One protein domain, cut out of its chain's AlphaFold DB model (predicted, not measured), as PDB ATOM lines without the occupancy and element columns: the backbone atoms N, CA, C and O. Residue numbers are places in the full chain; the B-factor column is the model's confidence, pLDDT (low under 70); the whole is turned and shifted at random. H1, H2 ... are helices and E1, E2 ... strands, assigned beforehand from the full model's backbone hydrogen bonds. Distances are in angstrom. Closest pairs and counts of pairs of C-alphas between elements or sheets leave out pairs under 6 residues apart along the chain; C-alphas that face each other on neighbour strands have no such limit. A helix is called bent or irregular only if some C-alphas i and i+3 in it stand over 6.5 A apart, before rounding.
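What this domain is: This is residues 5 to 216 of the 751 residues of an uncharacterized protein of Apolygus lucorum (UniProt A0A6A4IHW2). A small strand hairpin, E1 and E2, sits near the middle of a body of mostly crossed helices, with H5 packed on E1; from this body a long helical hairpin, H10 and H11, reaches out as an arm that makes the length. H3 runs beside H5, H12 packs on residues 132 to 140 of H10, and H2 is the element centre farthest from the mean. The 212 printed residues hold H1 to H7, E1, E2, then H8 to H12, mostly helix, with one antiparallel sheet, E1 - E2. The whole is compact, with a radius of gyration of the C-alphas of 19.0 A, yet elongated, spanning 61 by 36 by 35 A.

Where its parts are: Find C-alpha 98 at (-24.641, -13.553, -31.666), where E1, residues 98 to 102, begins; E2 is residues 105 to 108. Before them come H1, 5 to 16, H2, 18 to 21, H3, 28 to 40 and 18.3 A long, H4, 53 to 59, H5, 61 to 71, H6, 75 to 80, and H7, 82 to 92. After them come H8, 109 to 112, and H9, 117 to 126. H10, 129 to 154, runs 37.0 A. H11, 161 to 188, spans 36.2 A, with a kink of 87 degrees near residue 168. H12, 200 to 212 and 18.6 A long, ends at C-alpha 212, (-25.135, -26.474, -43.650). H11 is irregular, C-alphas 166 and 169 being 8.7 A apart, as are H4, 54 to 57 at 7.6 A, and, only just, H2, 18 to 21 at 6.6 A.

How they stand to each other: Look across the strand hairpin: N 99 and O 107 are within hydrogen-bond range at 2.9 A. The closest C-alphas of H5 and E1, Ala 65 and Ile 101, are 5.2 A apart. H3 touches H5, Leu 38 to Leu 67 at 6.6 A, at a shallow tilt of 27 degrees, opposite ways. H7, the hub, touches H9, Arg 86 to Ala 122 at 4.6 A, at a steep tilt of 41 degrees. H9 also touches H6, His 79 to Ala 118 at 4.9 A. H10 and H11, a helical hairpin, touch through residues 139 to 146 and 177 to 185, closest at His 139 and Val 181, 6.2 A. H12 touches H10, Thr 137 to Asp 212 at 5.7 A, and only just H8, with 3 pairs of C-alphas within 8 A. H1 and H2 touch only at the corner, Cys 14 to Ala 20 at 5.2 A. Every O i to N i+4 pair is within hydrogen-bond range in H1, H3, H5, H6, H7 and H12; H9 has 4 of 6, H10 21 of 22, H11 22 of 24, and H4 1 of 3 beside 3 of 4 O i to N i+3 pairs, while H2 and H8, with 4 residues each, are too short for any O i to N i+4 pair.

The domain as a whole: The C-alphas of Arg 23 and Gly 157, 61.1 A apart, are the two farthest apart. The printed part has no cut. The links H3 to H4 and H11 to H12 are long. Mean pLDDT of the printed part is 84.7; residues 5 to 25, 191 to 192 and 194 to 199 are under 70.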
ATOM      1  N   SER A   5     -23.339   4.907 -36.032       51.69
ATOM      2  CA  SER A   5     -21.876   4.932 -36.184       51.69
ATOM      3  C   SER A   5     -21.168   5.396 -34.912       51.69
ATOM      4  O   SER A   5     -20.213   4.750 -34.507       51.69
ATOM      5  N   ASP A   6     -21.650   6.449 -34.247       51.00
ATOM      6  CA  ASP A   6     -20.989   6.981 -33.047       51.00
ATOM      7  C   ASP A   6     -21.247   6.111 -31.814       51.00
ATOM      8  O   ASP A   6     -20.330   5.849 -31.044       51.00
ATOM      9  N   VAL A   7     -22.469   5.589 -31.652       58.34
ATOM     10  CA  VAL A   7     -22.811   4.670 -30.552       58.34
ATOM     11  C   VAL A   7     -22.111   3.324 -30.727       58.34
ATOM     12  O   VAL A   7     -21.560   2.790 -29.776       58.34
ATOM     13  N   VAL A   8     -22.084   2.781 -31.942       58.34
ATOM     14  CA  VAL A   8     -21.374   1.544 -32.282       58.34
ATOM     15  C   VAL A   8     -19.869   1.757 -32.166       58.34
ATOM     16  O   VAL A   8     -19.210   0.904 -31.588       58.34
ATOM     17  N   ALA A   9     -19.316   2.890 -32.608       56.81
ATOM     18  CA  ALA A   9     -17.907   3.224 -32.389       56.81
ATOM     19  C   ALA A   9     -17.576   3.372 -30.897       56.81
ATOM     20  O   ALA A   9     -16.541   2.876 -30.458       56.81
ATOM     21  N   MET A  10     -18.463   3.983 -30.105       61.03
ATOM     22  CA  MET A  10     -18.325   4.077 -28.652       61.03
ATOM     23  C   MET A  10     -18.379   2.693 -28.001       61.03
ATOM     24  O   MET A  10     -17.505   2.366 -27.209       61.03
ATOM     25  N   LEU A  11     -19.344   1.844 -28.367       63.84
ATOM     26  CA  LEU A  11     -19.451   0.470 -27.869       63.84
ATOM     27  C   LEU A  11     -18.231  -0.366 -28.278       63.84
ATOM     28  O   LEU A  11     -17.660  -1.058 -27.440       63.84
ATOM     29  N   ILE A  12     -17.769  -0.259 -29.530       61.25
ATOM     30  CA  ILE A  12     -16.525  -0.884 -30.000       61.25
ATOM     31  C   ILE A  12     -15.347  -0.403 -29.145       61.25
ATOM     32  O   ILE A  12     -14.571  -1.230 -28.675       61.25
ATOM     33  N   ALA A  13     -15.214   0.900 -28.889       60.66
ATOM     34  CA  ALA A  13     -14.154   1.451 -28.043       60.66
ATOM     35  C   ALA A  13     -14.247   0.959 -26.584       60.66
ATOM     36  O   ALA A  13     -13.224   0.658 -25.969       60.66
ATOM     37  N   CYS A  14     -15.461   0.819 -26.044       64.31
ATOM     38  CA  CYS A  14     -15.711   0.313 -24.695       64.31
ATOM     39  C   CYS A  14     -15.390  -1.180 -24.543       64.31
ATOM     40  O   CYS A  14     -14.865  -1.571 -23.504       64.31
ATOM     41  N   PHE A  15     -15.683  -2.008 -25.551       64.75
ATOM     42  CA  PHE A  15     -15.511  -3.465 -25.474       64.75
ATOM     43  C   PHE A  15     -14.174  -3.978 -26.030       64.75
ATOM     44  O   PHE A  15     -13.833  -5.137 -25.816       64.75
ATOM     45  N   SER A  16     -13.408  -3.143 -26.740       56.91
ATOM     46  CA  SER A  16     -12.117  -3.533 -27.333       56.91
ATOM     47  C   SER A  16     -10.919  -3.409 -26.388       56.91
ATOM     48  O   SER A  16      -9.864  -3.967 -26.684       56.91
ATOM     49  N   THR A  17     -11.047  -2.706 -25.255       56.38
ATOM     50  CA  THR A  17      -9.958  -2.578 -24.274       56.38
ATOM     51  C   THR A  17     -10.460  -2.780 -22.845       56.38
ATOM     52  O   THR A  17     -11.393  -2.101 -22.422       56.38
ATOM     53  N   ASP A  18      -9.774  -3.628 -22.064       54.47
ATOM     54  CA  ASP A  18     -10.013  -3.793 -20.613       54.47
ATOM     55  C   ASP A  18     -10.025  -2.446 -19.869       54.47
ATOM     56  O   ASP A  18     -10.712  -2.264 -18.868       54.47
ATOM     57  N   SER A  19      -9.270  -1.472 -20.393       52.00
ATOM     58  CA  SER A  19      -9.027  -0.172 -19.771       52.00
ATOM     59  C   SER A  19     -10.149   0.857 -19.927       52.00
ATOM     60  O   SER A  19     -10.070   1.912 -19.300       52.00
ATOM     61  N   ALA A  20     -11.133   0.642 -20.808       56.94
ATOM     62  CA  ALA A  20     -12.154   1.655 -21.087       56.94
ATOM     63  C   ALA A  20     -13.265   1.648 -20.029       56.94
ATOM     64  O   ALA A  20     -13.605   2.701 -19.490       56.94
ATOM     65  N   LEU A  21     -13.789   0.465 -19.693       61.03
ATOM     66  CA  LEU A  21     -14.857   0.298 -18.700       61.03
ATOM     67  C   LEU A  21     -14.327   0.228 -17.261       61.03
ATOM     68  O   LEU A  21     -15.031   0.637 -16.341       61.03
ATOM     69  N   SER A  22     -13.060  -0.154 -17.060       57.53
ATOM     70  CA  SER A  22     -12.399  -0.098 -15.745       57.53
ATOM     71  C   SER A  22     -12.223   1.330 -15.199       57.53
ATOM     72  O   SER A  22     -11.884   1.504 -14.031       57.53
ATOM     73  N   ARG A  23     -12.418   2.363 -16.035       58.34
ATOM     74  CA  ARG A  23     -12.357   3.785 -15.643       58.34
ATOM     75  C   ARG A  23     -13.583   4.249 -14.865       58.34
ATOM     76  O   ARG A  23     -13.527   5.314 -14.256       58.34
ATOM     77  N   VAL A  24     -14.677   3.484 -14.892       67.44
ATOM     78  CA  VAL A  24     -15.884   3.772 -14.115       67.44
ATOM     79  C   VAL A  24     -15.890   2.842 -12.900       67.44
ATOM     80  O   VAL A  24     -16.172   1.654 -13.055       67.44
ATOM     81  N   PRO A  25     -15.556   3.334 -11.693       68.25
ATOM     82  CA  PRO A  25     -15.558   2.502 -10.499       68.25
ATOM     83  C   PRO A  25     -17.001   2.154 -10.128       68.25
ATOM     84  O   PRO A  25     -17.761   2.992  -9.645       68.25
ATOM     85  N   VAL A  26     -17.380   0.903 -10.363       78.75
ATOM     86  CA  VAL A  26     -18.650   0.326  -9.918       78.75
ATOM     87  C   VAL A  26     -18.350  -0.631  -8.769       78.75
ATOM     88  O   VAL A  26     -17.331  -1.315  -8.766       78.75
ATOM     89  N   ASN A  27     -19.223  -0.665  -7.764       85.50
ATOM     90  CA  ASN A  27     -19.056  -1.526  -6.598       85.50
ATOM     91  C   ASN A  27     -18.997  -3.014  -7.014       85.50
ATOM     92  O   ASN A  27     -19.956  -3.538  -7.581       85.50
ATOM     93  N   GLU A  28     -17.889  -3.695  -6.707       83.81
ATOM     94  CA  GLU A  28     -17.664  -5.103  -7.075       83.81
ATOM     95  C   GLU A  28     -18.720  -6.043  -6.477       83.81
ATOM     96  O   GLU A  28     -19.227  -6.928  -7.165       83.81
ATOM     97  N   THR A  29     -19.138  -5.797  -5.232       88.88
ATOM     98  CA  THR A  29     -20.199  -6.562  -4.563       88.88
ATOM     99  C   THR A  29     -21.523  -6.442  -5.311       88.88
ATOM    100  O   THR A  29     -22.244  -7.428  -5.460       88.88
ATOM    101  N   LEU A  30     -21.850  -5.247  -5.818       89.38
ATOM    102  CA  LEU A  30     -23.053  -5.043  -6.627       89.38
ATOM    103  C   LEU A  30     -22.976  -5.842  -7.932       89.38
ATOM    104  O   LEU A  30     -23.944  -6.511  -8.286       89.38
ATOM    105  N   ILE A  31     -21.834  -5.806  -8.622       87.94
ATOM    106  CA  ILE A  31     -21.619  -6.560  -9.865       87.94
ATOM    107  C   ILE A  31     -21.783  -8.060  -9.615       87.94
ATOM    108  O   ILE A  31     -22.494  -8.729 -10.365       87.94
ATOM    109  N   ASP A  32     -21.197  -8.596  -8.545       87.25
ATOM    110  CA  ASP A  32     -21.318 -10.017  -8.224       87.25
ATOM    111  C   ASP A  32     -22.748 -10.425  -7.852       87.25
ATOM    112  O   ASP A  32     -23.206 -11.481  -8.298       87.25
ATOM    113  N   ILE A  33     -23.488  -9.582  -7.121       90.12
ATOM    114  CA  ILE A  33     -24.917  -9.802  -6.843       90.12
ATOM    115  C   ILE A  33     -25.719  -9.811  -8.147       90.12
ATOM    116  O   ILE A  33     -26.551 -10.698  -8.348       90.12
ATOM    117  N   VAL A  34     -25.468  -8.855  -9.047       90.44
ATOM    118  CA  VAL A  34     -26.167  -8.755 -10.336       90.44
ATOM    119  C   VAL A  34     -25.865  -9.971 -11.207       90.44
ATOM    120  O   VAL A  34     -26.799 -10.605 -11.691       90.44
ATOM    121  N   ILE A  35     -24.596 -10.367 -11.358       89.94
ATOM    122  CA  ILE A  35     -24.225 -11.583 -12.098       89.94
ATOM    123  C   ILE A  35     -24.840 -12.822 -11.433       89.94
ATOM    124  O   ILE A  35     -25.296 -13.724 -12.130       89.94
ATOM    125  N   GLY A  36     -24.862 -12.885 -10.098       89.81
ATOM    126  CA  GLY A  36     -25.494 -13.962  -9.336       89.81
ATOM    127  C   GLY A  36     -26.977 -14.103  -9.671       89.81
ATOM    128  O   GLY A  36     -27.393 -15.159 -10.143       89.81
ATOM    129  N   LYS A  37     -27.751 -13.018  -9.536       90.00
ATOM    130  CA  LYS A  37     -29.179 -12.991  -9.885       90.00
ATOM    131  C   LYS A  37     -29.428 -13.309 -11.352       90.00
ATOM    132  O   LYS A  37     -30.270 -14.144 -11.668       90.00
ATOM    133  N   LEU A  38     -28.652 -12.698 -12.249       90.44
ATOM    134  CA  LEU A  38     -28.726 -12.975 -13.679       90.44
ATOM    135  C   LEU A  38     -28.371 -14.425 -13.996       90.44
ATOM    136  O   LEU A  38     -28.756 -14.889 -15.053       90.44
ATOM    137  N   ARG A  39     -27.662 -15.172 -13.150       89.44
ATOM    138  CA  ARG A  39     -27.397 -16.602 -13.372       89.44
ATOM    139  C   ARG A  39     -28.485 -17.506 -12.816       89.44
ATOM    140  O   ARG A  39     -28.762 -18.531 -13.433       89.44
ATOM    141  N   THR A  40     -29.125 -17.146 -11.712       85.62
ATOM    142  CA  THR A  40     -30.080 -18.025 -11.022       85.62
ATOM    143  C   THR A  40     -31.526 -17.810 -11.453       85.62
ATOM    144  O   THR A  40     -32.258 -18.782 -11.618       85.62
ATOM    145  N   GLU A  41     -31.939 -16.567 -11.693       85.81
ATOM    146  CA  GLU A  41     -33.347 -16.196 -11.884       85.81
ATOM    147  C   GLU A  41     -33.691 -15.930 -13.362       85.81
ATOM    148  O   GLU A  41     -32.808 -15.663 -14.179       85.81
ATOM    149  N   ASP A  42     -34.979 -16.019 -13.712       84.75
ATOM    150  CA  ASP A  42     -35.562 -15.447 -14.938       84.75
ATOM    151  C   ASP A  42     -36.240 -14.128 -14.554       84.75
ATOM    152  O   ASP A  42     -37.401 -14.102 -14.140       84.75
ATOM    153  N   ILE A  43     -35.487 -13.030 -14.643       84.38
ATOM    154  CA  ILE A  43     -35.897 -11.717 -14.114       84.38
ATOM    155  C   ILE A  43     -37.110 -11.169 -14.882       84.38
ATOM    156  O   ILE A  43     -37.907 -10.392 -14.351       84.38
ATOM    157  N   TYR A  44     -37.276 -11.593 -16.136       82.00
ATOM    158  CA  TYR A  44     -38.340 -11.126 -17.019       82.00
ATOM    159  C   TYR A  44     -39.504 -12.108 -17.151       82.00
ATOM    160  O   TYR A  44     -40.481 -11.789 -17.827       82.00
ATOM    161  N   HIS A  45     -39.445 -13.259 -16.475       84.06
ATOM    162  CA  HIS A  45     -40.466 -14.310 -16.510       84.06
ATOM    163  C   HIS A  45     -40.838 -14.762 -17.940       84.06
ATOM    164  O   HIS A  45     -41.967 -15.203 -18.190       84.06
ATOM    165  N   GLN A  46     -39.899 -14.655 -18.886       85.00
ATOM    166  CA  GLN A  46     -40.118 -14.941 -20.307       85.00
ATOM    167  C   GLN A  46     -40.238 -16.445 -20.586       85.00
ATOM    168  O   GLN A  46     -40.893 -16.845 -21.553       85.00
ATOM    169  N   GLN A  47     -39.725 -17.308 -19.700       84.94
ATOM    170  CA  GLN A  47     -39.871 -18.763 -19.825       84.94
ATOM    171  C   GLN A  47     -41.332 -19.231 -19.773       84.94
ATOM    172  O   GLN A  47     -41.671 -20.255 -20.361       84.94
ATOM    173  N   LYS A  48     -42.237 -18.468 -19.142       84.56
ATOM    174  CA  LYS A  48     -43.679 -18.775 -19.177       84.56
ATOM    175  C   LYS A  48     -44.256 -18.645 -20.590       84.56
ATOM    176  O   LYS A  48     -45.143 -19.410 -20.963       84.56
ATOM    177  N   ALA A  49     -43.762 -17.684 -21.373       84.56
ATOM    178  CA  ALA A  49     -44.178 -17.478 -22.757       84.56
ATOM    179  C   ALA A  49     -43.477 -18.451 -23.720       84.56
ATOM    180  O   ALA A  49     -44.072 -18.837 -24.726       84.56
ATOM    181  N   LEU A  50     -42.259 -18.897 -23.392       86.62
ATOM    182  CA  LEU A  50     -41.435 -19.828 -24.170       86.62
ATOM    183  C   LEU A  50     -41.034 -21.054 -23.318       86.62
ATOM    184  O   LEU A  50     -39.892 -21.150 -22.875       86.62
ATOM    185  N   PRO A  51     -41.959 -22.008 -23.090       85.06
ATOM    186  CA  PRO A  51     -41.765 -23.078 -22.103       85.06
ATOM    187  C   PRO A  51     -40.888 -24.245 -22.582       85.06
ATOM    188  O   PRO A  51     -40.472 -25.071 -21.773       85.06
ATOM    189  N   LEU A  52     -40.640 -24.367 -23.891       87.56
ATOM    190  CA  LEU A  52     -39.869 -25.483 -24.440       87.56
ATOM    191  C   LEU A  52     -38.369 -25.298 -24.147       87.56
ATOM    192  O   LEU A  52     -37.850 -24.210 -24.397       87.56
ATOM    193  N   PRO A  53     -37.639 -26.349 -23.715       84.31
ATOM    194  CA  PRO A  53     -36.205 -26.250 -23.425       84.31
ATOM    195  C   PRO A  53     -35.370 -25.738 -24.605       84.31
ATOM    196  O   PRO A  53     -34.432 -24.974 -24.411       84.31
ATOM    197  N   GLN A  54     -35.760 -26.099 -25.828       85.00
ATOM    198  CA  GLN A  54     -35.119 -25.654 -27.071       85.00
ATOM    199  C   GLN A  54     -35.270 -24.146 -27.324       85.00
ATOM    200  O   GLN A  54     -34.541 -23.577 -28.117       85.00
ATOM    201  N   HIS A  55     -36.221 -23.473 -26.668       89.38
ATOM    202  CA  HIS A  55     -36.450 -22.035 -26.829       89.38
ATOM    203  C   HIS A  55     -35.746 -21.205 -25.745       89.38
ATOM    204  O   HIS A  55     -35.894 -19.983 -25.711       89.38
ATOM    205  N   LYS A  56     -35.003 -21.853 -24.839       89.19
ATOM    206  CA  LYS A  56     -34.424 -21.238 -23.639       89.19
ATOM    207  C   LYS A  56     -33.528 -20.040 -23.954       89.19
ATOM    208  O   LYS A  56     -33.648 -19.017 -23.290       89.19
ATOM    209  N   THR A  57     -32.655 -20.142 -24.952       89.25
ATOM    210  CA  THR A  57     -31.732 -19.056 -25.327       89.25
ATOM    211  C   THR A  57     -32.461 -17.862 -25.935       89.25
ATOM    212  O   THR A  57     -32.088 -16.721 -25.676       89.25
ATOM    213  N   THR A  58     -33.566 -18.098 -26.649       90.81
ATOM    214  CA  THR A  58     -34.460 -17.027 -27.115       90.81
ATOM    215  C   THR A  58     -35.206 -16.384 -25.946       90.81
ATOM    216  O   THR A  58     -35.234 -15.161 -25.842       90.81
ATOM    217  N   ALA A  59     -35.746 -17.191 -25.029       90.50
ATOM    218  CA  ALA A  59     -36.470 -16.720 -23.846       90.50
ATOM    219  C   ALA A  59     -35.596 -15.917 -22.877       90.50
ATOM    220  O   ALA A  59     -36.100 -15.128 -22.096       90.50
ATOM    221  N   LEU A  60     -34.286 -16.142 -22.891       91.44
ATOM    222  CA  LEU A  60     -33.342 -15.465 -22.014       91.44
ATOM    223  C   LEU A  60     -32.515 -14.400 -22.743       91.44
ATOM    224  O   LEU A  60     -31.580 -13.858 -22.159       91.44
ATOM    225  N   ALA A  61     -32.845 -14.070 -23.995       90.50
ATOM    226  CA  ALA A  61     -31.981 -13.261 -24.848       90.50
ATOM    227  C   ALA A  61     -31.776 -11.819 -24.345       90.50
ATOM    228  O   ALA A  61     -30.685 -11.258 -24.460       90.50
ATOM    229  N   GLN A  62     -32.804 -11.203 -23.752       88.06
ATOM    230  CA  GLN A  62     -32.663  -9.875 -23.145       88.06
ATOM    231  C   GLN A  62     -31.762  -9.931 -21.905       88.06
ATOM    232  O   GLN A  62     -30.900  -9.078 -21.698       88.06
ATOM    233  N   GLN A  63     -31.928 -10.975 -21.094       90.56
ATOM    234  CA  GLN A  63     -31.121 -11.193 -19.901       90.56
ATOM    235  C   GLN A  63     -29.663 -11.516 -20.257       90.56
ATOM    236  O   GLN A  63     -28.750 -11.023 -19.595       90.56
ATOM    237  N   SER A  64     -29.431 -12.282 -21.328       91.19
ATOM    238  CA  SER A  64     -28.089 -12.591 -21.823       91.19
ATOM    239  C   SER A  64     -27.373 -11.351 -22.348       91.19
ATOM    240  O   SER A  64     -26.170 -11.231 -22.148       91.19
ATOM    241  N   ALA A  65     -28.094 -10.417 -22.978       90.06
ATOM    242  CA  ALA A  65     -27.530  -9.145 -23.426       90.06
ATOM    243  C   ALA A  65     -27.057  -8.278 -22.250       90.06
ATOM    244  O   ALA A  65     -25.952  -7.739 -22.280       90.06
ATOM    245  N   ILE A  66     -27.845  -8.203 -21.174       89.06
ATOM    246  CA  ILE A  66     -27.450  -7.490 -19.950       89.06
ATOM    247  C   ILE A  66     -26.256  -8.180 -19.295       89.06
ATOM    248  O   ILE A  66     -25.277  -7.520 -18.956       89.06
ATOM    249  N   LEU A  67     -26.307  -9.507 -19.154       90.88
ATOM    250  CA  LEU A  67     -25.211 -10.284 -18.582       90.88
ATOM    251  C   LEU A  67     -23.917 -10.086 -19.376       90.88
ATOM    252  O   LEU A  67     -22.870  -9.876 -18.774       90.88
ATOM    253  N   PHE A  68     -23.999 -10.098 -20.706       91.00
ATOM    254  CA  PHE A  68     -22.873  -9.820 -21.588       91.00
ATOM    255  C   PHE A  68     -22.205  -8.481 -21.246       91.00
ATOM    256  O   PHE A  68     -20.996  -8.456 -21.043       91.00
ATOM    257  N   VAL A  69     -22.977  -7.397 -21.105       87.44
ATOM    258  CA  VAL A  69     -22.435  -6.073 -20.749       87.44
ATOM    259  C   VAL A  69     -21.850  -6.070 -19.332       87.44
ATOM    260  O   VAL A  69     -20.747  -5.570 -19.122       87.44
ATOM    261  N   VAL A  70     -22.553  -6.659 -18.360       88.38
ATOM    262  CA  VAL A  70     -22.123  -6.693 -16.950       88.38
ATOM    263  C   VAL A  70     -20.806  -7.460 -16.772       88.38
ATOM    264  O   VAL A  70     -19.993  -7.084 -15.929       88.38
ATOM    265  N   LEU A  71     -20.549  -8.495 -17.578       89.06
ATOM    266  CA  LEU A  71     -19.310  -9.276 -17.500       89.06
ATOM    267  C   LEU A  71     -18.045  -8.442 -17.750       89.06
ATOM    268  O   LEU A  71     -17.012  -8.746 -17.156       89.06
ATOM    269  N   PHE A  72     -18.113  -7.367 -18.540       86.06
ATOM    270  CA  PHE A  72     -16.963  -6.477 -18.759       86.06
ATOM    271  C   PHE A  72     -16.602  -5.633 -17.532       86.06
ATOM    272  O   PHE A  72     -15.469  -5.176 -17.418       86.06
ATOM    273  N   PHE A  73     -17.522  -5.481 -16.575       84.69
ATOM    274  CA  PHE A  73     -17.216  -4.894 -15.269       84.69
ATOM    275  C   PHE A  73     -16.613  -5.917 -14.288       84.69
ATOM    276  O   PHE A  73     -16.203  -5.548 -13.193       84.69
ATOM    277  N   SER A  74     -16.501  -7.196 -14.676       86.38
ATOM    278  CA  SER A  74     -15.815  -8.249 -13.913       86.38
ATOM    279  C   SER A  74     -14.768  -8.987 -14.773       86.38
ATOM    280  O   SER A  74     -14.935 -10.176 -15.074       86.38
ATOM    281  N   PRO A  75     -13.640  -8.340 -15.145       84.69
ATOM    282  CA  PRO A  75     -12.611  -8.956 -15.995       84.69
ATOM    283  C   PRO A  75     -12.051 -10.270 -15.430       84.69
ATOM    284  O   PRO A  75     -11.750 -11.206 -16.172       84.69
ATOM    285  N   ASN A  76     -11.975 -10.391 -14.098       87.00
ATOM    286  CA  ASN A  76     -11.553 -11.623 -13.431       87.00
ATOM    287  C   ASN A  76     -12.447 -12.824 -13.802       87.00
ATOM    288  O   ASN A  76     -11.950 -13.937 -13.983       87.00
ATOM    289  N   THR A  77     -13.756 -12.604 -13.968       88.50
ATOM    290  CA  THR A  77     -14.693 -13.647 -14.402       88.50
ATOM    291  C   THR A  77     -14.381 -14.109 -15.828       88.50
ATOM    292  O   THR A  77     -14.297 -15.311 -16.076       88.50
ATOM    293  N   LEU A  78     -14.127 -13.167 -16.741       89.19
ATOM    294  CA  LEU A  78     -13.830 -13.435 -18.153       89.19
ATOM    295  C   LEU A  78     -12.467 -14.119 -18.382       89.19
ATOM    296  O   LEU A  78     -12.339 -14.947 -19.288       89.19
ATOM    297  N   HIS A  79     -11.452 -13.819 -17.562       90.25
ATOM    298  CA  HIS A  79     -10.111 -14.405 -17.694       90.25
ATOM    299  C   HIS A  79      -9.905 -15.696 -16.893       90.25
ATOM    300  O   HIS A  79      -9.338 -16.651 -17.430       90.25
ATOM    301  N   ASN A  80     -10.350 -15.734 -15.633       92.06
ATOM    302  CA  ASN A  80      -9.891 -16.734 -14.663       92.06
ATOM    303  C   ASN A  80     -10.989 -17.709 -14.206       92.06
ATOM    304  O   ASN A  80     -10.687 -18.857 -13.878       92.06
ATOM    305  N   GLN A  81     -12.266 -17.307 -14.198       91.88
ATOM    306  CA  GLN A  81     -13.356 -18.125 -13.640       91.88
ATOM    307  C   GLN A  81     -13.968 -19.087 -14.676       91.88
ATOM    308  O   GLN A  81     -15.111 -18.936 -15.107       91.88
ATOM    309  N   THR A  82     -13.217 -20.125 -15.048       92.38
ATOM    310  CA  THR A  82     -13.605 -21.112 -16.078       92.38
ATOM    311  C   THR A  82     -14.932 -21.823 -15.799       92.38
ATOM    312  O   THR A  82     -15.757 -21.942 -16.701       92.38
ATOM    313  N   ALA A  83     -15.174 -22.264 -14.560       91.62
ATOM    314  CA  ALA A  83     -16.418 -22.944 -14.188       91.62
ATOM    315  C   ALA A  83     -17.642 -22.017 -14.295       91.62
ATOM    316  O   ALA A  83     -18.663 -22.409 -14.858       91.62
ATOM    317  N   ARG A  84     -17.515 -20.767 -13.823       91.88
ATOM    318  CA  ARG A  84     -18.587 -19.759 -13.889       91.88
ATOM    319  C   ARG A  84     -18.911 -19.400 -15.337       91.88
ATOM    320  O   ARG A  84     -20.082 -19.348 -15.696       91.88
ATOM    321  N   MET A  85     -17.889 -19.200 -16.173       93.62
ATOM    322  CA  MET A  85     -18.086 -18.916 -17.596       93.62
ATOM    323  C   MET A  85     -18.705 -20.090 -18.357       93.62
ATOM    324  O   MET A  85     -19.562 -19.857 -19.202       93.62
ATOM    325  N   ARG A  86     -18.339 -21.339 -18.036       93.06
ATOM    326  CA  ARG A  86     -18.973 -22.526 -18.632       93.06
ATOM    327  C   ARG A  86     -20.471 -22.567 -18.348       93.06
ATOM    328  O   ARG A  86     -21.254 -22.660 -19.280       93.06
ATOM    329  N   GLU A  87     -20.871 -22.396 -17.090       93.12
ATOM    330  CA  GLU A  87     -22.291 -22.363 -16.716       93.12
ATOM    331  C   GLU A  87     -23.057 -21.230 -17.423       93.12
ATOM    332  O   GLU A  87     -24.189 -21.422 -17.864       93.12
ATOM    333  N   ILE A  88     -22.438 -20.051 -17.563       93.50
ATOM    334  CA  ILE A  88     -23.023 -18.919 -18.296       93.50
ATOM    335  C   ILE A  88     -23.241 -19.280 -19.770       93.50
ATOM    336  O   ILE A  88     -24.337 -19.058 -20.289       93.50
ATOM    337  N   VAL A  89     -22.229 -19.838 -20.436       94.12
ATOM    338  CA  VAL A  89     -22.321 -20.229 -21.850       94.12
ATOM    339  C   VAL A  89     -23.354 -21.333 -22.048       94.12
ATOM    340  O   VAL A  89     -24.238 -21.174 -22.883       94.12
ATOM    341  N   ASP A  90     -23.343 -22.373 -21.218       91.56
ATOM    342  CA  ASP A  90     -24.314 -23.470 -21.297       91.56
ATOM    343  C   ASP A  90     -25.756 -22.989 -21.036       91.56
ATOM    344  O   ASP A  90     -26.728 -23.569 -21.531       91.56
ATOM    345  N   LYS A  91     -25.937 -21.922 -20.243       91.06
ATOM    346  CA  LYS A  91     -27.264 -21.361 -19.956       91.06
ATOM    347  C   LYS A  91     -27.778 -20.431 -21.055       91.06
ATOM    348  O   LYS A  91     -28.969 -20.514 -21.365       91.06
ATOM    349  N   TYR A  92     -26.935 -19.536 -21.569       91.81
ATOM    350  CA  TYR A  92     -27.349 -18.407 -22.415       91.81
ATOM    351  C   TYR A  92     -26.909 -18.515 -23.875       91.81
ATOM    352  O   TYR A  92     -27.567 -17.943 -24.740       91.81
ATOM    353  N   PHE A  93     -25.818 -19.229 -24.142       92.69
ATOM    354  CA  PHE A  93     -25.111 -19.218 -25.423       92.69
ATOM    355  C   PHE A  93     -24.818 -20.642 -25.925       92.69
ATOM    356  O   PHE A  93     -23.762 -20.906 -26.498       92.69
ATOM    357  N   SER A  94     -25.736 -21.583 -25.679       89.62
ATOM    358  CA  SER A  94     -25.600 -22.990 -26.080       89.62
ATOM    359  C   SER A  94     -25.837 -23.222 -27.576       89.62
ATOM    360  O   SER A  94     -25.267 -24.142 -28.152       89.62
ATOM    361  N   ASP A  95     -26.679 -22.398 -28.202       88.06
ATOM    362  CA  ASP A  95     -27.046 -22.453 -29.627       88.06
ATOM    363  C   ASP A  95     -27.072 -21.066 -30.302       88.06
ATOM    364  O   ASP A  95     -27.355 -20.951 -31.496       88.06
ATOM    365  N   ASN A  96     -26.769 -20.011 -29.539       88.88
ATOM    366  CA  ASN A  96     -26.768 -18.627 -29.987       88.88
ATOM    367  C   ASN A  96     -25.519 -17.909 -29.464       88.88
ATOM    368  O   ASN A  96     -25.381 -17.698 -28.262       88.88
ATOM    369  N   TRP A  97     -24.620 -17.508 -30.358       90.81
ATOM    370  CA  TRP A  97     -23.388 -16.777 -30.017       90.81
ATOM    371  C   TRP A  97     -23.336 -15.378 -30.637       90.81
ATOM    372  O   TRP A  97     -22.302 -14.709 -30.586       90.81
ATOM    373  N   VAL A  98     -24.457 -14.924 -31.198       90.81
ATOM    374  CA  VAL A  98     -24.641 -13.553 -31.666       90.81
ATOM    375  C   VAL A  98     -25.639 -12.857 -30.745       90.81
ATOM    376  O   VAL A  98     -26.812 -13.219 -30.646       90.81
ATOM    377  N   VAL A  99     -25.175 -11.827 -30.045       90.50
ATOM    378  CA  VAL A  99     -25.968 -11.122 -29.034       90.50
ATOM    379  C   VAL A  99     -26.505  -9.822 -29.610       90.50
ATOM    380  O   VAL A  99     -25.741  -8.995 -30.096       90.50
ATOM    381  N   ASN A 100     -27.820  -9.616 -29.519       90.00
ATOM    382  CA  ASN A 100     -28.434  -8.309 -29.743       90.00
ATOM    383  C   ASN A 100     -28.390  -7.509 -28.437       90.00
ATOM    384  O   ASN A 100     -29.116  -7.849 -27.504       90.00
ATOM    385  N   ILE A 101     -27.556  -6.471 -28.369       86.50
ATOM    386  CA  ILE A 101     -27.484  -5.595 -27.190       86.50
ATOM    387  C   ILE A 101     -28.714  -4.693 -27.144       86.50
ATOM    388  O   ILE A 101     -29.372  -4.577 -26.113       86.50
ATOM    389  N   TYR A 102     -29.004  -4.033 -28.263       85.31
ATOM    390  CA  TYR A 102     -30.065  -3.044 -28.342       85.31
ATOM    391  C   TYR A 102     -30.443  -2.775 -29.795       85.31
ATOM    392  O   TYR A 102     -29.570  -2.458 -30.594       85.31
ATOM    393  N   MET A 103     -31.735  -2.866 -30.126       83.50
ATOM    394  CA  MET A 103     -32.304  -2.439 -31.415       83.50
ATOM    395  C   MET A 103     -31.478  -2.829 -32.649       83.50
ATOM    396  O   MET A 103     -31.162  -1.989 -33.485       83.50
ATOM    397  N   GLY A 104     -31.105  -4.104 -32.762       84.81
ATOM    398  CA  GLY A 104     -30.363  -4.650 -33.896       84.81
ATOM    399  C   GLY A 104     -28.849  -4.442 -33.838       84.81
ATOM    400  O   GLY A 104     -28.158  -4.864 -34.763       84.81
ATOM    401  N   ILE A 105     -28.312  -3.834 -32.773       85.94
ATOM    402  CA  ILE A 105     -26.868  -3.776 -32.524       85.94
ATOM    403  C   ILE A 105     -26.402  -5.172 -32.109       85.94
ATOM    404  O   ILE A 105     -26.528  -5.582 -30.950       85.94
ATOM    405  N   THR A 106     -25.873  -5.903 -33.086       88.12
ATOM    406  CA  THR A 106     -25.396  -7.277 -32.937       88.12
ATOM    407  C   THR A 106     -23.904  -7.347 -32.635       88.12
ATOM    408  O   THR A 106     -23.090  -6.615 -33.208       88.12
ATOM    409  N   VAL A 107     -23.545  -8.275 -31.750       87.06
ATOM    410  CA  VAL A 107     -22.169  -8.570 -31.348       87.06
ATOM    411  C   VAL A 107     -21.896 -10.054 -31.509       87.06
ATOM    412  O   VAL A 107     -22.651 -10.882 -30.998       87.06
ATOM    413  N   ASN A 108     -20.796 -10.387 -32.178       88.75
ATOM    414  CA  ASN A 108     -20.338 -11.762 -32.292       88.75
ATOM    415  C   ASN A 108     -19.404 -12.114 -31.127       88.75
ATOM    416  O   ASN A 108     -18.326 -11.532 -30.974       88.75
ATOM    417  N   LEU A 109     -19.805 -13.091 -30.308       89.69
ATOM    418  CA  LEU A 109     -19.010 -13.520 -29.158       89.69
ATOM    419  C   LEU A 109     -17.677 -14.157 -29.568       89.69
ATOM    420  O   LEU A 109     -16.720 -14.080 -28.804       89.69
ATOM    421  N   ILE A 110     -17.583 -14.735 -30.773       88.50
ATOM    422  CA  ILE A 110     -16.340 -15.326 -31.295       88.50
ATOM    423  C   ILE A 110     -15.235 -14.272 -31.375       88.50
ATOM    424  O   ILE A 110     -14.097 -14.543 -31.002       88.50
ATOM    425  N   ASP A 111     -15.572 -13.079 -31.864       85.56
ATOM    426  CA  ASP A 111     -14.611 -11.997 -32.048       85.56
ATOM    427  C   ASP A 111     -14.319 -11.297 -30.714       85.56
ATOM    428  O   ASP A 111     -13.161 -11.058 -30.372       85.56
ATOM    429  N   ILE A 112     -15.361 -10.990 -29.935       85.25
ATOM    430  CA  ILE A 112     -15.219 -10.133 -28.752       85.25
ATOM    431  C   ILE A 112     -14.667 -10.867 -27.526       85.25
ATOM    432  O   ILE A 112     -14.041 -10.242 -26.672       85.25
ATOM    433  N   TRP A 113     -14.868 -12.188 -27.432       89.56
ATOM    434  CA  TRP A 113     -14.319 -12.999 -26.342       89.56
ATOM    435  C   TRP A 113     -12.948 -13.607 -26.633       89.56
ATOM    436  O   TRP A 113     -12.363 -14.230 -25.747       89.56
ATOM    437  N   GLU A 114     -12.387 -13.384 -27.821       87.56
ATOM    438  CA  GLU A 114     -11.062 -13.881 -28.203       87.56
ATOM    439  C   GLU A 114      -9.926 -13.539 -27.204       87.56
ATOM    440  O   GLU A 114      -9.125 -14.439 -26.922       87.56
ATOM    441  N   PRO A 115      -9.837 -12.324 -26.607       87.25
ATOM    442  CA  PRO A 115      -8.787 -12.014 -25.628       87.25
ATOM    443  C   PRO A 115      -9.023 -12.641 -24.237       87.25
ATOM    444  O   PRO A 115      -8.100 -12.713 -23.422       87.25
ATOM    445  N   PHE A 116     -10.230 -13.136 -23.951       89.31
ATOM    446  CA  PHE A 116     -10.644 -13.594 -22.623       89.31
ATOM    447  C   PHE A 116     -10.570 -15.121 -22.498       89.31
ATOM    448  O   PHE A 116     -11.436 -15.852 -22.978       89.31
ATOM    449  N   LYS A 117      -9.537 -15.632 -21.813       91.69
ATOM    450  CA  LYS A 117      -9.228 -17.074 -21.756       91.69
ATOM    451  C   LYS A 117     -10.392 -17.947 -21.262       91.69
ATOM    452  O   LYS A 117     -10.715 -18.932 -21.926       91.69
ATOM    453  N   ALA A 118     -11.016 -17.625 -20.123       92.19
ATOM    454  CA  ALA A 118     -12.104 -18.441 -19.576       92.19
ATOM    455  C   ALA A 118     -13.367 -18.384 -20.453       92.19
ATOM    456  O   ALA A 118     -13.987 -19.423 -20.681       92.19
ATOM    457  N   ALA A 119     -13.706 -17.210 -20.993       91.38
ATOM    458  CA  ALA A 119     -14.842 -17.033 -21.900       91.38
ATOM    459  C   ALA A 119     -14.649 -17.781 -23.233       91.38
ATOM    460  O   ALA A 119     -15.520 -18.546 -23.649       91.38
ATOM    461  N   LYS A 120     -13.471 -17.650 -23.855       91.81
ATOM    462  CA  LYS A 120     -13.097 -18.372 -25.078       91.81
ATOM    463  C   LYS A 120     -13.145 -19.888 -24.896       91.81
ATOM    464  O   LYS A 120     -13.653 -20.598 -25.760       91.81
ATOM    465  N   MET A 121     -12.621 -20.391 -23.775       92.38
ATOM    466  CA  MET A 121     -12.663 -21.822 -23.459       92.38
ATOM    467  C   MET A 121     -14.091 -22.328 -23.236       92.38
ATOM    468  O   MET A 121     -14.396 -23.444 -23.642       92.38
ATOM    469  N   ALA A 122     -14.961 -21.534 -22.605       93.06
ATOM    470  CA  ALA A 122     -16.362 -21.898 -22.409       93.06
ATOM    471  C   ALA A 122     -17.124 -21.965 -23.744       93.06
ATOM    472  O   ALA A 122     -17.845 -22.929 -23.987       93.06
ATOM    473  N   LEU A 123     -16.900 -20.996 -24.640       92.56
ATOM    474  CA  LEU A 123     -17.559 -20.928 -25.948       92.56
ATOM    475  C   LEU A 123     -17.104 -22.030 -26.923       92.56
ATOM    476  O   LEU A 123     -17.823 -22.365 -27.860       92.56
ATOM    477  N   ALA A 124     -15.925 -22.622 -26.710       90.38
ATOM    478  CA  ALA A 124     -15.380 -23.651 -27.594       90.38
ATOM    479  C   ALA A 124     -16.297 -24.878 -27.749       90.38
ATOM    480  O   ALA A 124     -16.350 -25.433 -28.841       90.38
ATOM    481  N   ASN A 125     -17.040 -25.255 -26.702       85.69
ATOM    482  CA  ASN A 125     -17.983 -26.378 -26.747       85.69
ATOM    483  C   ASN A 125     -19.194 -26.076 -27.643       85.69
ATOM    484  O   ASN A 125     -19.606 -26.920 -28.430       85.69
ATOM    485  N   THR A 126     -19.736 -24.858 -27.551       87.88
ATOM    486  CA  THR A 126     -20.816 -24.392 -28.431       87.88
ATOM    487  C   THR A 126     -20.364 -24.386 -29.891       87.88
ATOM    488  O   THR A 126     -21.124 -24.768 -30.777       87.88
ATOM    489  N   LEU A 127     -19.118 -23.970 -30.134       88.69
ATOM    490  CA  LEU A 127     -18.534 -23.821 -31.468       88.69
ATOM    491  C   LEU A 127     -17.909 -25.109 -32.022       88.69
ATOM    492  O   LEU A 127     -17.100 -25.040 -32.954       88.69
ATOM    493  N   ASP A 128     -18.234 -26.267 -31.449       90.44
ATOM    494  CA  ASP A 128     -17.813 -27.540 -32.018       90.44
ATOM    495  C   ASP A 128     -18.475 -27.764 -33.387       90.44
ATOM    496  O   ASP A 128     -19.649 -27.446 -33.593       90.44
ATOM    497  N   VAL A 129     -17.715 -28.309 -34.339       87.44
ATOM    498  CA  VAL A 129     -18.155 -28.454 -35.733       87.44
ATOM    499  C   VAL A 129     -19.385 -29.357 -35.843       87.44
ATOM    500  O   VAL A 129     -20.264 -29.067 -36.655       87.44
ATOM    501  N   SER A 130     -19.492 -30.420 -35.032       89.31
ATOM    502  CA  SER A 130     -20.680 -31.280 -35.075       89.31
ATOM    503  C   SER A 130     -21.904 -30.554 -34.526       89.31
ATOM    504  O   SER A 130     -22.962 -30.595 -35.144       89.31
ATOM    505  N   ASN A 131     -21.743 -29.819 -33.421       89.25
ATOM    506  CA  ASN A 131     -22.833 -29.067 -32.800       89.25
ATOM    507  C   ASN A 131     -23.367 -27.968 -33.730       89.25
ATOM    508  O   ASN A 131     -24.572 -27.870 -33.955       89.25
ATOM    509  N   ILE A 132     -22.469 -27.178 -34.328       88.94
ATOM    510  CA  ILE A 132     -22.821 -26.136 -35.304       88.94
ATOM    511  C   ILE A 132     -23.617 -26.745 -36.461       88.94
ATOM    512  O   ILE A 132     -24.667 -26.217 -36.835       88.94
ATOM    513  N   LYS A 133     -23.138 -27.867 -37.008       90.88
ATOM    514  CA  LYS A 133     -23.778 -28.541 -38.135       90.88
ATOM    515  C   LYS A 133     -25.167 -29.071 -37.780       90.88
ATOM    516  O   LYS A 133     -26.097 -28.901 -38.573       90.88
ATOM    517  N   ASP A 134     -25.325 -29.676 -36.607       91.12
ATOM    518  CA  ASP A 134     -26.608 -30.205 -36.138       91.12
ATOM    519  C   ASP A 134     -27.638 -29.081 -35.953       91.12
ATOM    520  O   ASP A 134     -28.761 -29.175 -36.464       91.12
ATOM    521  N   ILE A 135     -27.238 -27.978 -35.310       89.94
ATOM    522  CA  ILE A 135     -28.078 -26.787 -35.106       89.94
ATOM    523  C   ILE A 135     -28.477 -26.174 -36.457       89.94
ATOM    524  O   ILE A 135     -29.664 -25.968 -36.721       89.94
ATOM    525  N   ALA A 136     -27.506 -25.937 -37.344       90.81
ATOM    526  CA  ALA A 136     -27.740 -25.336 -38.658       90.81
ATOM    527  C   ALA A 136     -28.677 -26.183 -39.526       90.81
ATOM    528  O   ALA A 136     -29.631 -25.666 -40.113       90.81
ATOM    529  N   THR A 137     -28.454 -27.499 -39.556       91.94
ATOM    530  CA  THR A 137     -29.288 -28.436 -40.318       91.94
ATOM    531  C   THR A 137     -30.714 -28.479 -39.759       91.94
ATOM    532  O   THR A 137     -31.677 -28.532 -40.529       91.94
ATOM    533  N   SER A 138     -30.876 -28.441 -38.430       92.00
ATOM    534  CA  SER A 138     -32.195 -28.404 -37.788       92.00
ATOM    535  C   SER A 138     -32.960 -27.132 -38.164       92.00
ATOM    536  O   SER A 138     -34.069 -27.220 -38.691       92.00
ATOM    537  N   HIS A 139     -32.345 -25.956 -37.993       91.38
ATOM    538  CA  HIS A 139     -32.972 -24.676 -38.339       91.38
ATOM    539  C   HIS A 139     -33.253 -24.529 -39.841       91.38
ATOM    540  O   HIS A 139     -34.245 -23.898 -40.215       91.38
ATOM    541  N   GLY A 140     -32.428 -25.119 -40.713       90.75
ATOM    542  CA  GLY A 140     -32.682 -25.172 -42.158       90.75
ATOM    543  C   GLY A 140     -33.905 -26.027 -42.522       90.75
ATOM    544  O   GLY A 140     -34.732 -25.631 -43.350       90.75
ATOM    545  N   LYS A 141     -34.087 -27.185 -41.870       92.44
ATOM    546  CA  LYS A 141     -35.284 -28.030 -42.048       92.44
ATOM    547  C   LYS A 141     -36.543 -27.343 -41.522       92.44
ATOM    548  O   LYS A 141     -37.563 -27.325 -42.215       92.44
ATOM    549  N   ASP A 142     -36.458 -26.753 -40.332       93.19
ATOM    550  CA  ASP A 142     -37.580 -26.047 -39.719       93.19
ATOM    551  C   ASP A 142     -38.009 -24.827 -40.533       93.19
ATOM    552  O   ASP A 142     -39.208 -24.600 -40.666       93.19
ATOM    553  N   LEU A 143     -37.075 -24.094 -41.150       93.75
ATOM    554  CA  LEU A 143     -37.394 -22.961 -42.026       93.75
ATOM    555  C   LEU A 143     -38.369 -23.361 -43.143       93.75
ATOM    556  O   LEU A 143     -39.431 -22.759 -43.284       93.75
ATOM    557  N   ASN A 144     -38.050 -24.415 -43.900       92.38
ATOM    558  CA  ASN A 144     -38.905 -24.873 -45.001       92.38
ATOM    559  C   ASN A 144     -40.258 -25.400 -44.491       92.38
ATOM    560  O   ASN A 144     -41.303 -25.110 -45.073       92.38
ATOM    561  N   LYS A 145     -40.250 -26.147 -43.380       94.94
ATOM    562  CA  LYS A 145     -41.468 -26.684 -42.761       94.94
ATOM    563  C   LYS A 145     -42.405 -25.571 -42.285       94.94
ATOM    564  O   LYS A 145     -43.600 -25.623 -42.555       94.94
ATOM    565  N   LEU A 146     -41.865 -24.552 -41.617       95.62
ATOM    566  CA  LEU A 146     -42.638 -23.433 -41.081       95.62
ATOM    567  C   LEU A 146     -43.197 -22.532 -42.181       95.62
ATOM    568  O   LEU A 146     -44.315 -22.047 -42.040       95.62
ATOM    569  N   ILE A 147     -42.478 -22.340 -43.292       94.44
ATOM    570  CA  ILE A 147     -43.015 -21.617 -44.456       94.44
ATOM    571  C   ILE A 147     -44.278 -22.310 -44.984       94.44
ATOM    572  O   ILE A 147     -45.272 -21.634 -45.240       94.44
ATOM    573  N   ASN A 148     -44.272 -23.642 -45.085       94.12
ATOM    574  CA  ASN A 148     -45.436 -24.407 -45.538       94.12
ATOM    575  C   ASN A 148     -46.584 -24.361 -44.517       94.12
ATOM    576  O   ASN A 148     -47.696 -23.989 -44.880       94.12
ATOM    577  N   GLU A 149     -46.309 -24.638 -43.236       94.00
ATOM    578  CA  GLU A 149     -47.322 -24.598 -42.165       94.00
ATOM    579  C   GLU A 149     -47.981 -23.210 -42.045       94.00
ATOM    580  O   GLU A 149     -49.197 -23.094 -41.885       94.00
ATOM    581  N   THR A 150     -47.190 -22.137 -42.143       93.69
ATOM    582  CA  THR A 150     -47.720 -20.766 -42.085       93.69
ATOM    583  C   THR A 150     -48.515 -20.403 -43.332       93.69
ATOM    584  O   THR A 150     -49.573 -19.795 -43.197       93.69
ATOM    585  N   ASN A 151     -48.075 -20.811 -44.527       91.62
ATOM    586  CA  ASN A 151     -48.842 -20.634 -45.764       91.62
ATOM    587  C   ASN A 151     -50.215 -21.313 -45.697       91.62
ATOM    588  O   ASN A 151     -51.229 -20.696 -46.027       91.62
ATOM    589  N   GLU A 152     -50.261 -22.565 -45.243       91.81
ATOM    590  CA  GLU A 152     -51.506 -23.328 -45.114       91.81
ATOM    591  C   GLU A 152     -52.489 -22.630 -44.171       91.81
ATOM    592  O   GLU A 152     -53.656 -22.450 -44.509       91.81
ATOM    593  N   ILE A 153     -52.027 -22.160 -43.010       91.25
ATOM    594  CA  ILE A 153     -52.896 -21.483 -42.036       91.25
ATOM    595  C   ILE A 153     -53.315 -20.083 -42.503       91.25
ATOM    596  O   ILE A 153     -54.431 -19.641 -42.218       91.25
ATOM    597  N   LEU A 154     -52.442 -19.372 -43.219       90.38
ATOM    598  CA  LEU A 154     -52.728 -18.038 -43.748       90.38
ATOM    599  C   LEU A 154     -53.653 -18.050 -44.965       90.38
ATOM    600  O   LEU A 154     -54.219 -17.002 -45.285       90.38
ATOM    601  N   THR A 155     -53.836 -19.207 -45.605       89.31
ATOM    602  CA  THR A 155     -54.796 -19.376 -46.698       89.31
ATOM    603  C   THR A 155     -56.196 -18.957 -46.237       89.31
ATOM    604  O   THR A 155     -56.599 -19.188 -45.090       89.31
ATOM    605  N   GLU A 156     -56.927 -18.263 -47.112       78.56
ATOM    606  CA  GLU A 156     -58.247 -17.720 -46.792       78.56
ATOM    607  C   GLU A 156     -59.199 -18.813 -46.287       78.56
ATOM    608  O   GLU A 156     -59.243 -19.918 -46.817       78.56
ATOM    609  N   GLY A 157     -59.950 -18.502 -45.227       78.06
ATOM    610  CA  GLY A 157     -60.910 -19.428 -44.621       78.06
ATOM    611  C   GLY A 157     -60.348 -20.399 -43.575       78.06
ATOM    612  O   GLY A 157     -61.142 -20.946 -42.815       78.06
ATOM    613  N   ASN A 158     -59.024 -20.566 -43.451       85.00
ATOM    614  CA  ASN A 158     -58.445 -21.493 -42.465       85.00
ATOM    615  C   ASN A 158     -58.325 -20.865 -41.069       85.00
ATOM    616  O   ASN A 158     -58.870 -21.375 -40.090       85.00
ATOM    617  N   LEU A 159     -57.638 -19.723 -40.966       87.88
ATOM    618  CA  LEU A 159     -57.519 -18.987 -39.707       87.88
ATOM    619  C   LEU A 159     -58.767 -18.124 -39.461       87.88
ATOM    620  O   LEU A 159     -58.821 -16.961 -39.873       87.88
ATOM    621  N   THR A 160     -59.762 -18.716 -38.799       88.00
ATOM    622  CA  THR A 160     -61.042 -18.095 -38.417       88.00
ATOM    623  C   THR A 160     -61.172 -17.936 -36.901       88.00
ATOM    624  O   THR A 160     -60.398 -18.502 -36.125       88.00
ATOM    625  N   LYS A 161     -62.191 -17.182 -36.464       84.50
ATOM    626  CA  LYS A 161     -62.518 -17.008 -35.039       84.50
ATOM    627  C   LYS A 161     -62.760 -18.351 -34.338       84.50
ATOM    628  O   LYS A 161     -62.196 -18.577 -33.273       84.50
ATOM    629  N   SER A 162     -63.537 -19.250 -34.946       83.50
ATOM    630  CA  SER A 162     -63.804 -20.588 -34.392       83.50
ATOM    631  C   SER A 162     -62.532 -21.429 -34.298       83.50
ATOM    632  O   SER A 162     -62.248 -21.995 -33.248       83.50
ATOM    633  N   TYR A 163     -61.701 -21.424 -35.346       86.69
ATOM    634  CA  TYR A 163     -60.446 -22.174 -35.341       86.69
ATOM    635  C   TYR A 163     -59.527 -21.770 -34.181       86.69
ATOM    636  O   TYR A 163     -58.958 -22.641 -33.518       86.69
ATOM    637  N   ILE A 164     -59.383 -20.463 -33.925       84.88
ATOM    638  CA  ILE A 164     -58.546 -19.957 -32.829       84.88
ATOM    639  C   ILE A 164     -59.091 -20.390 -31.474       84.88
ATOM    640  O   ILE A 164     -58.307 -20.855 -30.647       84.88
ATOM    641  N   LEU A 165     -60.402 -20.261 -31.260       83.00
ATOM    642  CA  LEU A 165     -61.065 -20.654 -30.016       83.00
ATOM    643  C   LEU A 165     -60.797 -22.128 -29.666       83.00
ATOM    644  O   LEU A 165     -60.546 -22.437 -28.502       83.00
ATOM    645  N   ASP A 166     -60.738 -23.001 -30.671       83.69
ATOM    646  CA  ASP A 166     -60.503 -24.436 -30.485       83.69
ATOM    647  C   ASP A 166     -59.011 -24.821 -30.430       83.69
ATOM    648  O   ASP A 166     -58.647 -25.866 -29.885       83.69
ATOM    649  N   ASN A 167     -58.115 -24.005 -31.004       88.00
ATOM    650  CA  ASN A 167     -56.712 -24.376 -31.237       88.00
ATOM    651  C   ASN A 167     -55.680 -23.387 -30.662       88.00
ATOM    652  O   ASN A 167     -54.528 -23.395 -31.109       88.00
ATOM    653  N   VAL A 168     -56.026 -22.593 -29.638       88.31
ATOM    654  CA  VAL A 168     -55.102 -21.645 -28.971       88.31
ATOM    655  C   VAL A 168     -53.703 -22.239 -28.707       88.31
ATOM    656  O   VAL A 168     -52.714 -21.604 -29.085       88.31
ATOM    657  N   PRO A 169     -53.547 -23.458 -28.139       89.94
ATOM    658  CA  PRO A 169     -52.218 -24.006 -27.856       89.94
ATOM    659  C   PRO A 169     -51.382 -24.257 -29.117       89.94
ATOM    660  O   PRO A 169     -50.175 -24.016 -29.106       89.94
ATOM    661  N   LYS A 170     -52.016 -24.714 -30.209       91.69
ATOM    662  CA  LYS A 170     -51.340 -24.971 -31.490       91.69
ATOM    663  C   LYS A 170     -50.912 -23.666 -32.154       91.69
ATOM    664  O   LYS A 170     -49.776 -23.568 -32.611       91.69
ATOM    665  N   VAL A 171     -51.785 -22.656 -32.140       92.31
ATOM    666  CA  VAL A 171     -51.508 -21.314 -32.677       92.31
ATOM    667  C   VAL A 171     -50.304 -20.689 -31.965       92.31
ATOM    668  O   VAL A 171     -49.362 -20.245 -32.621       92.31
ATOM    669  N   LEU A 172     -50.272 -20.739 -30.629       92.19
ATOM    670  CA  LEU A 172     -49.133 -20.241 -29.848       92.19
ATOM    671  C   LEU A 172     -47.855 -21.050 -30.096       92.19
ATOM    672  O   LEU A 172     -46.771 -20.480 -30.172       92.19
ATOM    673  N   ALA A 173     -47.950 -22.377 -30.209       93.81
ATOM    674  CA  ALA A 173     -46.791 -23.217 -30.503       93.81
ATOM    675  C   ALA A 173     -46.167 -22.875 -31.864       93.81
ATOM    676  O   ALA A 173     -44.941 -22.794 -31.964       93.81
ATOM    677  N   LEU A 174     -46.995 -22.616 -32.881       95.19
ATOM    678  CA  LEU A 174     -46.529 -22.174 -34.189       95.19
ATOM    679  C   LEU A 174     -45.872 -20.791 -34.117       95.19
ATOM    680  O   LEU A 174     -44.745 -20.646 -34.582       95.19
ATOM    681  N   ALA A 175     -46.509 -19.814 -33.456       95.31
ATOM    682  CA  ALA A 175     -45.939 -18.474 -33.269       95.31
ATOM    683  C   ALA A 175     -44.539 -18.533 -32.633       95.31
ATOM    684  O   ALA A 175     -43.605 -17.882 -33.101       95.31
ATOM    685  N   ARG A 176     -44.369 -19.367 -31.597       95.75
ATOM    686  CA  ARG A 176     -43.075 -19.574 -30.928       95.75
ATOM    687  C   ARG A 176     -42.026 -20.137 -31.879       95.75
ATOM    688  O   ARG A 176     -40.940 -19.576 -31.967       95.75
ATOM    689  N   ARG A 177     -42.345 -21.226 -32.588       95.44
ATOM    690  CA  ARG A 177     -41.408 -21.874 -33.524       95.44
ATOM    691  C   ARG A 177     -40.984 -20.912 -34.634       95.44
ATOM    692  O   ARG A 177     -39.792 -20.805 -34.902       95.44
ATOM    693  N   CYS A 178     -41.929 -20.167 -35.212       96.19
ATOM    694  CA  CYS A 178     -41.644 -19.155 -36.229       96.19
ATOM    695  C   CYS A 178     -40.659 -18.093 -35.730       96.19
ATOM    696  O   CYS A 178     -39.638 -17.879 -36.376       96.19
ATOM    697  N   ASN A 179     -40.905 -17.479 -34.568       95.62
ATOM    698  CA  ASN A 179     -40.028 -16.424 -34.049       95.62
ATOM    699  C   ASN A 179     -38.651 -16.928 -33.622       95.62
ATOM    700  O   ASN A 179     -37.665 -16.238 -33.862       95.62
ATOM    701  N   VAL A 180     -38.564 -18.118 -33.022       95.06
ATOM    702  CA  VAL A 180     -37.277 -18.712 -32.620       95.06
ATOM    703  C   VAL A 180     -36.411 -18.989 -33.848       95.06
ATOM    704  O   VAL A 180     -35.252 -18.579 -33.893       95.06
ATOM    705  N   VAL A 181     -36.980 -19.628 -34.875       94.69
ATOM    706  CA  VAL A 181     -36.256 -19.948 -36.114       94.69
ATOM    707  C   VAL A 181     -35.899 -18.676 -36.884       94.69
ATOM    708  O   VAL A 181     -34.759 -18.530 -37.321       94.69
ATOM    709  N   LEU A 182     -36.832 -17.729 -36.998       94.94
ATOM    710  CA  LEU A 182     -36.600 -16.437 -37.645       94.94
ATOM    711  C   LEU A 182     -35.482 -15.646 -36.951       94.94
ATOM    712  O   LEU A 182     -34.595 -15.120 -37.626       94.94
ATOM    713  N   ARG A 183     -35.489 -15.604 -35.612       94.19
ATOM    714  CA  ARG A 183     -34.448 -14.954 -34.812       94.19
ATOM    715  C   ARG A 183     -33.083 -15.564 -35.068       94.19
ATOM    716  O   ARG A 183     -32.122 -14.829 -35.284       94.19
ATOM    717  N   TRP A 184     -33.005 -16.890 -35.031       93.44
ATOM    718  CA  TRP A 184     -31.744 -17.591 -35.210       93.44
ATOM    719  C   TRP A 184     -31.144 -17.320 -36.593       93.44
ATOM    720  O   TRP A 184     -29.977 -16.937 -36.665       93.44
ATOM    721  N   HIS A 185     -31.947 -17.418 -37.662       92.50
ATOM    722  CA  HIS A 185     -31.494 -17.121 -39.027       92.50
ATOM    723  C   HIS A 185     -31.034 -15.669 -39.161       92.50
ATOM    724  O   HIS A 185     -29.889 -15.439 -39.528       92.50
ATOM    725  N   LEU A 186     -31.860 -14.690 -38.776       91.69
ATOM    726  CA  LEU A 186     -31.496 -13.272 -38.903       91.69
ATOM    727  C   LEU A 186     -30.191 -12.928 -38.175       91.69
ATOM    728  O   LEU A 186     -29.376 -12.179 -38.710       91.69
ATOM    729  N   LEU A 187     -29.970 -13.492 -36.985       90.75
ATOM    730  CA  LEU A 187     -28.754 -13.248 -36.213       90.75
ATOM    731  C   LEU A 187     -27.518 -13.944 -36.796       90.75
ATOM    732  O   LEU A 187     -26.464 -13.321 -36.834       90.75
ATOM    733  N   HIS A 188     -27.615 -15.200 -37.240       88.44
ATOM    734  CA  HIS A 188     -26.434 -16.002 -37.600       88.44
ATOM    735  C   HIS A 188     -26.102 -16.009 -39.096       88.44
ATOM    736  O   HIS A 188     -24.976 -16.349 -39.462       88.44
ATOM    737  N   THR A 189     -27.041 -15.624 -39.967       84.00
ATOM    738  CA  THR A 189     -26.816 -15.564 -41.421       84.00
ATOM    739  C   THR A 189     -26.514 -14.151 -41.921       84.00
ATOM    740  O   THR A 189     -26.248 -13.981 -43.110       84.00
ATOM    741  N   SER A 190     -26.544 -13.127 -41.057       77.88
ATOM    742  CA  SER A 190     -26.212 -11.759 -41.471       77.88
ATOM    743  C   SER A 190     -24.728 -11.625 -41.838       77.88
ATOM    744  O   SER A 190     -23.824 -12.157 -41.183       77.88
ATOM    745  N   GLY A 191     -24.473 -10.893 -42.924       67.88
ATOM    746  CA  GLY A 191     -23.129 -10.621 -43.431       67.88
ATOM    747  C   GLY A 191     -22.428  -9.437 -42.758       67.88
ATOM    748  O   GLY A 191     -21.290  -9.147 -43.122       67.88
ATOM    749  N   ARG A 192     -23.102  -8.717 -41.846       68.19
ATOM    750  CA  ARG A 192     -22.578  -7.504 -41.200       68.19
ATOM    751  C   ARG A 192     -22.975  -7.444 -39.725       68.19
ATOM    752  O   ARG A 192     -24.066  -6.991 -39.387       68.19
ATOM    753  N   TYR A 193     -22.067  -7.829 -38.833       71.38
ATOM    754  CA  TYR A 193     -22.237  -7.558 -37.401       71.38
ATOM    755  C   TYR A 193     -21.916  -6.096 -37.073       71.38
ATOM    756  O   TYR A 193     -20.982  -5.515 -37.631       71.38
ATOM    757  N   SER A 194     -22.684  -5.492 -36.159       65.88
ATOM    758  CA  SER A 194     -22.482  -4.085 -35.773       65.88
ATOM    759  C   SER A 194     -21.137  -3.882 -35.069       65.88
ATOM    760  O   SER A 194     -20.443  -2.901 -35.320       65.88
ATOM    761  N   VAL A 195     -20.743  -4.826 -34.213       60.31
ATOM    762  CA  VAL A 195     -19.492  -4.780 -33.448       60.31
ATOM    763  C   VAL A 195     -18.600  -5.956 -33.870       60.31
ATOM    764  O   VAL A 195     -18.754  -7.065 -33.366       60.31
ATOM    765  N   CYS A 196     -17.640  -5.649 -34.752       57.56
ATOM    766  CA  CYS A 196     -16.456  -6.435 -35.146       57.56
ATOM    767  C   CYS A 196     -16.647  -7.698 -36.031       57.56
ATOM    768  O   CYS A 196     -17.404  -8.601 -35.707       57.56
ATOM    769  N   GLU A 197     -15.843  -7.776 -37.106       55.47
ATOM    770  CA  GLU A 197     -15.535  -8.979 -37.915       55.47
ATOM    771  C   GLU A 197     -14.042  -8.989 -38.299       55.47
ATOM    772  O   GLU A 197     -13.658  -8.907 -39.474       55.47
ATOM    773  N   THR A 198     -13.155  -9.012 -37.308       58.81
ATOM    774  CA  THR A 198     -11.706  -9.030 -37.570       58.81
ATOM    775  C   THR A 198     -11.118 -10.441 -37.553       58.81
ATOM    776  O   THR A 198     -10.080 -10.662 -38.185       58.81
ATOM    777  N   VAL A 199     -11.768 -11.428 -36.920       66.56
ATOM    778  CA  VAL A 199     -11.194 -12.773 -36.751       66.56
ATOM    779  C   VAL A 199     -11.574 -13.694 -37.917       66.56
ATOM    780  O   VAL A 199     -12.732 -13.856 -38.278       66.56
ATOM    781  N   LYS A 200     -10.592 -14.390 -38.507       76.31
ATOM    782  CA  LYS A 200     -10.841 -15.361 -39.599       76.31
ATOM    783  C   LYS A 200     -11.820 -16.477 -39.203       76.31
ATOM    784  O   LYS A 200     -12.569 -16.963 -40.044       76.31
ATOM    785  N   LYS A 201     -11.817 -16.867 -37.924       79.00
ATOM    786  CA  LYS A 201     -12.653 -17.937 -37.367       79.00
ATOM    787  C   LYS A 201     -14.150 -17.606 -37.410       79.00
ATOM    788  O   LYS A 201     -14.938 -18.494 -37.715       79.00
ATOM    789  N   SER A 202     -14.550 -16.360 -37.143       80.38
ATOM    790  CA  SER A 202     -15.969 -15.968 -37.168       80.38
ATOM    791  C   SER A 202     -16.551 -16.057 -38.578       80.38
ATOM    792  O   SER A 202     -17.645 -16.591 -38.760       80.38
ATOM    793  N   LYS A 203     -15.771 -15.649 -39.586       81.06
ATOM    794  CA  LYS A 203     -16.126 -15.819 -41.003       81.06
ATOM    795  C   LYS A 203     -16.259 -17.291 -41.389       81.06
ATOM    796  O   LYS A 203     -17.282 -17.667 -41.939       81.06
ATOM    797  N   GLN A 204     -15.291 -18.133 -41.019       84.38
ATOM    798  CA  GLN A 204     -15.338 -19.576 -41.304       84.38
ATOM    799  C   GLN A 204     -16.572 -20.264 -40.707       84.38
ATOM    800  O   GLN A 204     -17.209 -21.066 -41.385       84.38
ATOM    801  N   VAL A 205     -16.921 -19.946 -39.456       84.44
ATOM    802  CA  VAL A 205     -18.120 -20.496 -38.807       84.44
ATOM    803  C   VAL A 205     -19.377 -20.069 -39.561       84.44
ATOM    804  O   VAL A 205     -20.210 -20.917 -39.865       84.44
ATOM    805  N   ARG A 206     -19.499 -18.788 -39.923       84.56
ATOM    806  CA  ARG A 206     -20.638 -18.302 -40.713       84.56
ATOM    807  C   ARG A 206     -20.717 -18.970 -42.083       84.56
ATOM    808  O   ARG A 206     -21.795 -19.387 -42.485       84.56
ATOM    809  N   ASP A 207     -19.603 -19.084 -42.795       84.81
ATOM    810  CA  ASP A 207     -19.598 -19.677 -44.132       84.81
ATOM    811  C   ASP A 207     -20.014 -21.159 -44.069       84.81
ATOM    812  O   ASP A 207     -20.808 -21.605 -44.894       84.81
ATOM    813  N   SER A 208     -19.575 -21.897 -43.039       85.56
ATOM    814  CA  SER A 208     -20.055 -23.264 -42.771       85.56
ATOM    815  C   SER A 208     -21.555 -23.290 -42.484       85.56
ATOM    816  O   SER A 208     -22.273 -24.087 -43.079       85.56
ATOM    817  N   LEU A 209     -22.045 -22.386 -41.626       86.88
ATOM    818  CA  LEU A 209     -23.468 -22.281 -41.301       86.88
ATOM    819  C   LEU A 209     -24.322 -22.065 -42.552       86.88
ATOM    820  O   LEU A 209     -25.332 -22.743 -42.718       86.88
ATOM    821  N   LEU A 210     -23.925 -21.136 -43.427       85.44
ATOM    822  CA  LEU A 210     -24.669 -20.809 -44.645       85.44
ATOM    823  C   LEU A 210     -24.823 -22.031 -45.558       85.44
ATOM    824  O   LEU A 210     -25.898 -22.237 -46.123       85.44
ATOM    825  N   VAL A 211     -23.780 -22.861 -45.646       86.44
ATOM    826  CA  VAL A 211     -23.804 -24.123 -46.395       86.44
ATOM    827  C   VAL A 211     -24.683 -25.162 -45.695       86.44
ATOM    828  O   VAL A 211     -25.584 -25.715 -46.325       86.44
ATOM    829  N   ASP A 212     -24.466 -25.405 -44.402       85.62
ATOM    830  CA  ASP A 212     -25.135 -26.474 -43.650       85.62
ATOM    831  C   ASP A 212     -26.647 -26.233 -43.478       85.62
ATOM    832  O   ASP A 212     -27.436 -27.180 -43.514       85.62
ATOM    833  N   CYS A 213     -27.081 -24.977 -43.331       84.75
ATOM    834  CA  CYS A 213     -28.507 -24.644 -43.241       84.75
ATOM    835  C   CYS A 213     -29.195 -24.478 -44.608       84.75
ATOM    836  O   CYS A 213     -30.421 -24.348 -44.650       84.75
ATOM    837  N   GLY A 214     -28.434 -24.483 -45.712       80.12
ATOM    838  CA  GLY A 214     -28.947 -24.182 -47.051       80.12
ATOM    839  C   GLY A 214     -29.593 -22.799 -47.113       80.12
ATOM    840  O   GLY A 214     -30.726 -22.675 -47.584       80.12
ATOM    841  N   SER A 215     -28.911 -21.790 -46.555       71.88
ATOM    842  CA  SER A 215     -29.478 -20.456 -46.352       71.88
ATOM    843  C   SER A 215     -29.883 -19.831 -47.682       71.88
ATOM    844  O   SER A 215     -29.046 -19.557 -48.541       71.88
ATOM    845  N   ASP A 216     -31.177 -19.580 -47.826       85.06
ATOM    846  CA  ASP A 216     -31.735 -18.786 -48.907       85.06
ATOM    847  C   ASP A 216     -32.360 -17.531 -48.285       85.06
ATOM    848  O   ASP A 216     -33.392 -17.635 -47.604       85.06
TER     849      ASP A 216